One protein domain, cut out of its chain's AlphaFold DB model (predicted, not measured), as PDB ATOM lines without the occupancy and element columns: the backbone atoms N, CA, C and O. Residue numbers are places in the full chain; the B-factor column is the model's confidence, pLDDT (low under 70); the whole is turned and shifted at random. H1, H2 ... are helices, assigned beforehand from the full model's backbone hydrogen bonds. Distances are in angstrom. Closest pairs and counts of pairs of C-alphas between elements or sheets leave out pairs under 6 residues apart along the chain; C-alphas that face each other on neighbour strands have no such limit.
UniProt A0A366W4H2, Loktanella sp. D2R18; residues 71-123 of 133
ATOM      1  N   LEU A  71      56.867  13.740  16.246       95.25
ATOM      2  CA  LEU A  71      57.628  13.507  15.026       95.25
ATOM      3  C   LEU A  71      58.561  14.689  14.805       95.25
ATOM      4  O   LEU A  71      58.112  15.830  14.717       95.25
ATOM      5  N   LEU A  72      59.858  14.410  14.718       95.81
ATOM      6  CA  LEU A  72      60.874  15.423  14.468       95.81
ATOM      7  C   LEU A  72      61.298  15.395  12.996       95.81
ATOM      8  O   LEU A  72      61.425  14.324  12.398       95.81
ATOM      9  N   ASP A  73      61.516  16.569  12.404       95.19
ATOM     10  CA  ASP A  73      62.142  16.679  11.087       95.19
ATOM     11  C   ASP A  73      63.672  16.495  11.154       95.19
ATOM     12  O   ASP A  73      64.267  16.330  12.218       95.19
ATOM     13  N   ALA A  74      64.335  16.553   9.995       95.94
ATOM     14  CA  ALA A  74      65.784  16.362   9.884       95.94
ATOM     15  C   ALA A  74      66.633  17.409  10.637       95.94
ATOM     16  O   ALA A  74      67.839  17.218  10.779       95.94
ATOM     17  N   VAL A  75      66.034  18.517  11.086       95.81
ATOM     18  CA  VAL A  75      66.703  19.557  11.881       95.81
ATOM     19  C   VAL A  75      66.202  19.588  13.333       95.81
ATOM     20  O   VAL A  75      66.513  20.526  14.062       95.81
ATOM     21  N   GLY A  76      65.453  18.563  13.763       94.50
ATOM     22  CA  GLY A  76      65.005  18.372  15.144       94.50
ATOM     23  C   GLY A  76      63.742  19.144  15.531       94.50
ATOM     24  O   GLY A  76      63.440  19.254  16.716       94.50
ATOM     25  N   ARG A  77      62.991  19.703  14.575       95.25
ATOM     26  CA  ARG A  77      61.750  20.436  14.880       95.25
ATOM     27  C   ARG A  77      60.571  19.483  14.966       95.25
ATOM     28  O   ARG A  77      60.378  18.668  14.066       95.25
ATOM     29  N   ASN A  78      59.745  19.640  15.999       95.75
ATOM     30  CA  ASN A  78      58.492  18.904  16.119       95.75
ATOM     31  C   ASN A  78      57.508  19.349  15.031       95.75
ATOM     32  O   ASN A  78      57.013  20.471  15.058       95.75
ATOM     33  N   VAL A  79      57.211  18.467  14.078       96.88
ATOM     34  CA  VAL A  79      56.315  18.780  12.955       96.88
ATOM     35  C   VAL A  79      54.836  18.705  13.324       96.88
ATOM     36  O   VAL A  79      53.990  19.034  12.494       96.88
ATOM     37  N   PHE A  80      54.504  18.262  14.539       96.25
ATOM     38  CA  PHE A  80      53.141  18.317  15.071       96.25
ATOM     39  C   PHE A  80      52.836  19.642  15.765       96.25
ATOM     40  O   PHE A  80      51.667  19.970  15.922       96.25
ATOM     41  N   ASP A  81      53.856  20.412  16.137       95.44
ATOM     42  CA  ASP A  81      53.693  21.656  16.880       95.44
ATOM     43  C   ASP A  81      53.613  22.870  15.940       95.44
ATOM     44  O   ASP A  81      54.483  23.083  15.093       95.44
ATOM     45  N   ASP A  82      52.552  23.665  16.084       94.88
ATOM     46  CA  ASP A  82      52.391  24.974  15.440       94.88
ATOM     47  C   ASP A  82      52.308  26.132  16.450       94.88
ATOM     48  O   ASP A  82      52.008  27.267  16.072       94.88
ATOM     49  N   GLY A  83      52.597  25.861  17.727       94.81
ATOM     50  CA  GLY A  83      52.494  26.808  18.832       94.81
ATOM     51  C   GLY A  83      51.078  26.974  19.386       94.81
ATOM     52  O   GLY A  83      50.865  27.838  20.240       94.81
ATOM     53  N   THR A  84      50.105  26.190  18.914       94.25
ATOM     54  CA  THR A  84      48.723  26.195  19.408       94.25
ATOM     55  C   THR A  84      48.330  24.836  19.985       94.25
ATOM     56  O   THR A  84      48.940  23.816  19.680       94.25
ATOM     57  N   GLU A  85      47.257  24.797  20.780       89.62
ATOM     58  CA  GLU A  85      46.697  23.539  21.305       89.62
ATOM     59  C   GLU A  85      46.206  22.585  20.203       89.62
ATOM     60  O   GLU A  85      46.042  21.392  20.441       89.62
ATOM     61  N   ALA A  86      45.941  23.091  18.993       89.44
ATOM     62  CA  ALA A  86      45.429  22.275  17.899       89.44
ATOM     63  C   ALA A  86      46.525  21.462  17.189       89.44
ATOM     64  O   ALA A  86      46.211  20.442  16.564       89.44
ATOM     65  N   GLY A  87      47.775  21.925  17.258       92.69
ATOM     66  CA  GLY A  87      48.886  21.400  16.477       92.69
ATOM     67  C   GLY A  87      48.724  21.588  14.964       92.69
ATOM     68  O   GLY A  87      47.719  22.082  14.442       92.69
ATOM     69  N   THR A  88      49.730  21.141  14.215       96.25
ATOM     70  CA  THR A  88      49.731  21.257  12.755       96.25
ATOM     71  C   THR A  88      48.645  20.380  12.111       96.25
ATOM     72  O   THR A  88      48.300  19.307  12.617       96.25
ATOM     73  N   PRO A  89      48.160  20.725  10.899       95.62
ATOM     74  CA  PRO A  89      47.306  19.826  10.120       95.62
ATOM     75  C   PRO A  89      47.932  18.444   9.883       95.62
ATOM     76  O   PRO A  89      47.203  17.461   9.759       95.62
ATOM     77  N   LEU A  90      49.270  18.366   9.859       95.94
ATOM     78  CA  LEU A  90      50.014  17.122   9.689       95.94
ATOM     79  C   LEU A  90      49.758  16.136  10.838       95.94
ATOM     80  O   LEU A  90      49.650  14.940  10.575       95.94
ATOM     81  N   MET A  91      49.585  16.621  12.076       95.00
ATOM     82  CA  MET A  91      49.305  15.799  13.265       95.00
ATOM     83  C   MET A  91      48.027  14.957  13.124       95.00
ATOM     84  O   MET A  91      47.911  13.878  13.702       95.00
ATOM     85  N   LYS A  92      47.067  15.389  12.300       93.00
ATOM     86  CA  LYS A  92      45.803  14.663  12.101       93.00
ATOM     87  C   LYS A  92      45.988  13.334  11.368       93.00
ATOM     88  O   LYS A  92      45.188  12.424  11.559       93.00
ATOM     89  N   HIS A  93      47.029  13.202  10.547       95.69
ATOM     90  CA  HIS A  93      47.298  11.973   9.798       95.69
ATOM     91  C   HIS A  93      47.704  10.786  10.687       95.69
ATOM     92  O   HIS A  93      47.056   9.745  10.573       95.69
ATOM     93  N   PRO A  94      48.709  10.889  11.583       93.69
ATOM     94  CA  PRO A  94      49.030   9.797  12.498       93.69
ATOM     95  C   PRO A  94      47.864   9.478  13.438       93.69
ATOM     96  O   PRO A  94      47.589   8.304  13.659       93.69
ATOM     97  N   VAL A  95      47.112  10.481  13.909       92.50
ATOM     98  CA  VAL A  95      45.896  10.255  14.714       92.50
ATOM     99  C   VAL A  95      44.866   9.425  13.945       92.50
ATOM    100  O   VAL A  95      44.353   8.441  14.471       92.50
ATOM    101  N   ALA A  96      44.592   9.774  12.684       95.06
ATOM    102  CA  ALA A  96      43.677   9.005  11.846       95.06
ATOM    103  C   ALA A  96      44.166   7.562  11.631       95.06
ATOM    104  O   ALA A  96      43.365   6.638  11.716       95.06
ATOM    105  N   GLY A  97      45.471   7.362  11.421       95.31
ATOM    106  CA  GLY A  97      46.063   6.026  11.303       95.31
ATOM    107  C   GLY A  97      45.948   5.194  12.585       95.31
ATOM    108  O   GLY A  97      45.663   4.001  12.513       95.31
ATOM    109  N   LEU A  98      46.110   5.809  13.761       92.31
ATOM    110  CA  LEU A  98      45.907   5.139  15.051       92.31
ATOM    111  C   LEU A  98      44.446   4.733  15.265       92.31
ATOM    112  O   LEU A  98      44.185   3.637  15.747       92.31
ATOM    113  N   ILE A  99      43.495   5.589  14.886       93.88
ATOM    114  CA  ILE A  99      42.062   5.275  14.972       93.88
ATOM    115  C   ILE A  99      41.700   4.123  14.028       93.88
ATOM    116  O   ILE A  99      41.001   3.202  14.440       93.88
ATOM    117  N   ASP A 100      42.188   4.164  12.785       96.56
ATOM    118  CA  ASP A 100      41.921   3.135  11.771       96.56
ATOM    119  C   ASP A 100      42.488   1.766  12.176       96.56
ATOM    120  O   ASP A 100      41.829   0.749  12.001       96.56
ATOM    121  N   SER A 101      43.670   1.751  12.803       93.06
ATOM    122  CA  SER A 101      44.363   0.530  13.242       93.06
ATOM    123  C   SER A 101      44.061   0.102  14.685       93.06
ATOM    124  O   SER A 101      44.674  -0.834  15.205       93.06
ATOM    125  N   MET A 102      43.144   0.786  15.377       89.69
ATOM    126  CA  MET A 102      42.930   0.620  16.821       89.69
ATOM    127  C   MET A 102      42.548  -0.821  17.200       89.69
ATOM    128  O   MET A 102      43.011  -1.364  18.210       89.69
ATOM    129  N   ALA A 103      41.705  -1.457  16.383       88.94
ATOM    130  CA  ALA A 103      41.244  -2.820  16.627       88.94
ATOM    131  C   ALA A 103      42.405  -3.823  16.563       88.94
ATOM    132  O   ALA A 103      42.537  -4.674  17.442       88.94
ATOM    133  N   GLU A 104      43.281  -3.700  15.568       90.00
ATOM    134  CA  GLU A 104      44.469  -4.538  15.424       90.00
ATOM    135  C   GLU A 104      45.502  -4.246  16.515       90.00
ATOM    136  O   GLU A 104      46.069  -5.170  17.100       90.00
ATOM    137  N   MET A 105      45.715  -2.970  16.842       86.38
ATOM    138  CA  MET A 105      46.671  -2.541  17.867       86.38
ATOM    139  C   MET A 105      46.306  -3.053  19.263       86.38
ATOM    140  O   MET A 105      47.196  -3.322  20.072       86.38
ATOM    141  N   THR A 106      45.020  -3.300  19.525       86.12
ATOM    142  CA  THR A 106      44.555  -3.936  20.767       86.12
ATOM    143  C   THR A 106      45.233  -5.294  21.000       86.12
ATOM    144  O   THR A 106      45.537  -5.641  22.139       86.12
ATOM    145  N   LEU A 107      45.554  -6.052  19.943       84.19
ATOM    146  CA  LEU A 107      46.257  -7.333  20.081       84.19
ATOM    147  C   LEU A 107      47.685  -7.173  20.609       84.19
ATOM    148  O   LEU A 107      48.177  -8.067  21.293       84.19
ATOM    149  N   PHE A 108      48.342  -6.056  20.300       81.31
ATOM    150  CA  PHE A 108      49.706  -5.778  20.742       81.31
ATOM    151  C   PHE A 108      49.731  -5.114  22.120       81.31
ATOM    152  O   PHE A 108      50.465  -5.561  23.000       81.31
ATOM    153  N   PHE A 109      48.914  -4.079  22.328       81.25
ATOM    154  CA  PHE A 109      48.951  -3.265  23.549       81.25
ATOM    155  C   PHE A 109      48.072  -3.802  24.682       81.25
ATOM    156  O   PHE A 109      48.315  -3.487  25.845       81.25
ATOM    157  N   CYS A 110      47.084  -4.647  24.378       76.81
ATOM    158  CA  CYS A 110      46.180  -5.239  25.367       76.81
ATOM    159  C   CYS A 110      46.276  -6.774  25.415       76.81
ATOM    160  O   CYS A 110      45.317  -7.449  25.799       76.81
ATOM    161  N   ALA A 111      47.423  -7.350  25.032       60.06
ATOM    162  CA  ALA A 111      47.626  -8.796  25.049       60.06
ATOM    163  C   ALA A 111      47.421  -9.393  26.461       60.06
ATOM    164  O   ALA A 111      47.958  -8.930  27.465       60.06
ATOM    165  N   ALA A 112      46.623 -10.458  26.519       54.91
ATOM    166  CA  ALA A 112      45.821 -10.879  27.669       54.91
ATOM    167  C   ALA A 112      46.542 -11.492  28.895       54.91
ATOM    168  O   ALA A 112      45.868 -12.050  29.761       54.91
ATOM    169  N   SER A 113      47.870 -11.426  29.042       48.00
ATOM    170  CA  SER A 113      48.539 -12.148  30.147       48.00
ATOM    171  C   SER A 113      48.328 -11.537  31.537       48.00
ATOM    172  O   SER A 113      48.627 -12.179  32.537       48.00
ATOM    173  N   GLU A 114      47.824 -10.306  31.616       50.75
ATOM    174  CA  GLU A 114      47.664  -9.564  32.872       50.75
ATOM    175  C   GLU A 114      46.193  -9.141  33.133       50.75
ATOM    176  O   GLU A 114      45.923  -8.337  34.024       50.75
ATOM    177  N   PHE A 115      45.235  -9.696  32.371       46.91
ATOM    178  CA  PHE A 115      43.813  -9.297  32.370       46.91
ATOM    179  C   PHE A 115      42.862 -10.228  33.143       46.91
ATOM    180  O   PHE A 115      41.724  -9.844  33.411       46.91
ATOM    181  N   LEU A 116      43.287 -11.445  33.496       43.56
ATOM    182  CA  LEU A 116      42.425 -12.426  34.159       43.56
ATOM    183  C   LEU A 116      42.882 -12.673  35.603       43.56
ATOM    184  O   LEU A 116      43.983 -13.193  35.803       43.56
ATOM    185  N   PRO A 117      42.056 -12.364  36.621       45.25
ATOM    186  CA  PRO A 117      42.257 -12.951  37.938       45.25
ATOM    187  C   PRO A 117      42.074 -14.481  37.843       45.25
ATOM    188  O   PRO A 117      41.309 -14.955  36.999       45.25
ATOM    189  N   PRO A 118      42.724 -15.285  38.705       45.94
ATOM    190  CA  PRO A 118      42.637 -16.750  38.651       45.94
ATOM    191  C   PRO A 118      41.225 -17.325  38.885       45.94
ATOM    192  O   PRO A 118      41.033 -18.529  38.730       45.94
ATOM    193  N   TYR A 119      40.225 -16.503  39.225       39.31
ATOM    194  CA  TYR A 119      38.854 -16.940  39.477       39.31
ATOM    195  C   TYR A 119      37.831 -15.888  39.024       39.31
ATOM    196  O   TYR A 119      37.824 -14.774  39.539       39.31
ATOM    197  N   GLY A 120      36.907 -16.279  38.138       39.53
ATOM    198  CA  GLY A 120      35.586 -15.650  38.040       39.53
ATOM    199  C   GLY A 120      35.209 -15.066  36.678       39.53
ATOM    200  O   GLY A 120      35.771 -14.083  36.213       39.53
ATOM    201  N   THR A 121      34.172 -15.651  36.084       45.69
ATOM    202  CA  THR A 121      33.398 -15.117  34.958       45.69
ATOM    203  C   THR A 121      32.708 -13.806  35.359       45.69
ATOM    204  O   THR A 121      31.652 -13.831  35.991       45.69
ATOM    205  N   GLY A 122      33.302 -12.665  35.010       37.44
ATOM    206  CA  GLY A 122      32.746 -11.325  35.219       37.44
ATOM    207  C   GLY A 122      32.658 -10.560  33.900       37.44
ATOM    208  O   GLY A 122      33.560 -10.646  33.074       37.44
ATOM    209  N   GLN A 123      31.540  -9.862  33.687       35.44
ATOM    210  CA  GLN A 123      31.184  -9.116  32.475       35.44
ATOM    211  C   GLN A 123      32.340  -8.302  31.875       35.44
ATOM    212  O   GLN A 123      32.887  -7.416  32.530       35.44
TER     213      GLN A 123
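Overview. This is residues 71 to 123 of the 133 residues of a protein of Loktanella sp. D2R18 (UniProt A0A366W4H2). This is a drawn-out chain with little regular structure: a looped stretch, residues 71 to 88, leads into helix H1, then short helix H2, then a trailing tail, residues 110 to 123. The rod spans 52 by 20 by 19 A, and residues 95 to 123 stand free. The printed part has 53 residues, 20 of them in the two named helices, H1 then H2, with no named strand. The class is all helix, and the whole is extended, with a radius of gyration of the C-alphas of 18.0 A.

Arrangement. Past residue 88, look for H1, residues 89 to 100, and H2, residues 102 to 109; they meet only through their link. That link, Ser 101, is tight. Of the O i to N i+4 pairs, 6 of 8 in H1 and 2 of 4 in H2 are within hydrogen-bond range.

Along the chain. Find C-alpha 89 at (47.306, 19.826, 10.120); from there H1 runs 17.6 A. H2 runs 9.8 A, ending at C-alpha 109, (48.951, -3.265, 23.549).

Size, cuts and confidence. The C-alphas farthest apart, those of Val 75 and Gly 120, are 53.8 A apart. The printed part has no cut. Look for pLDDT under 70 at residues 111 to 123.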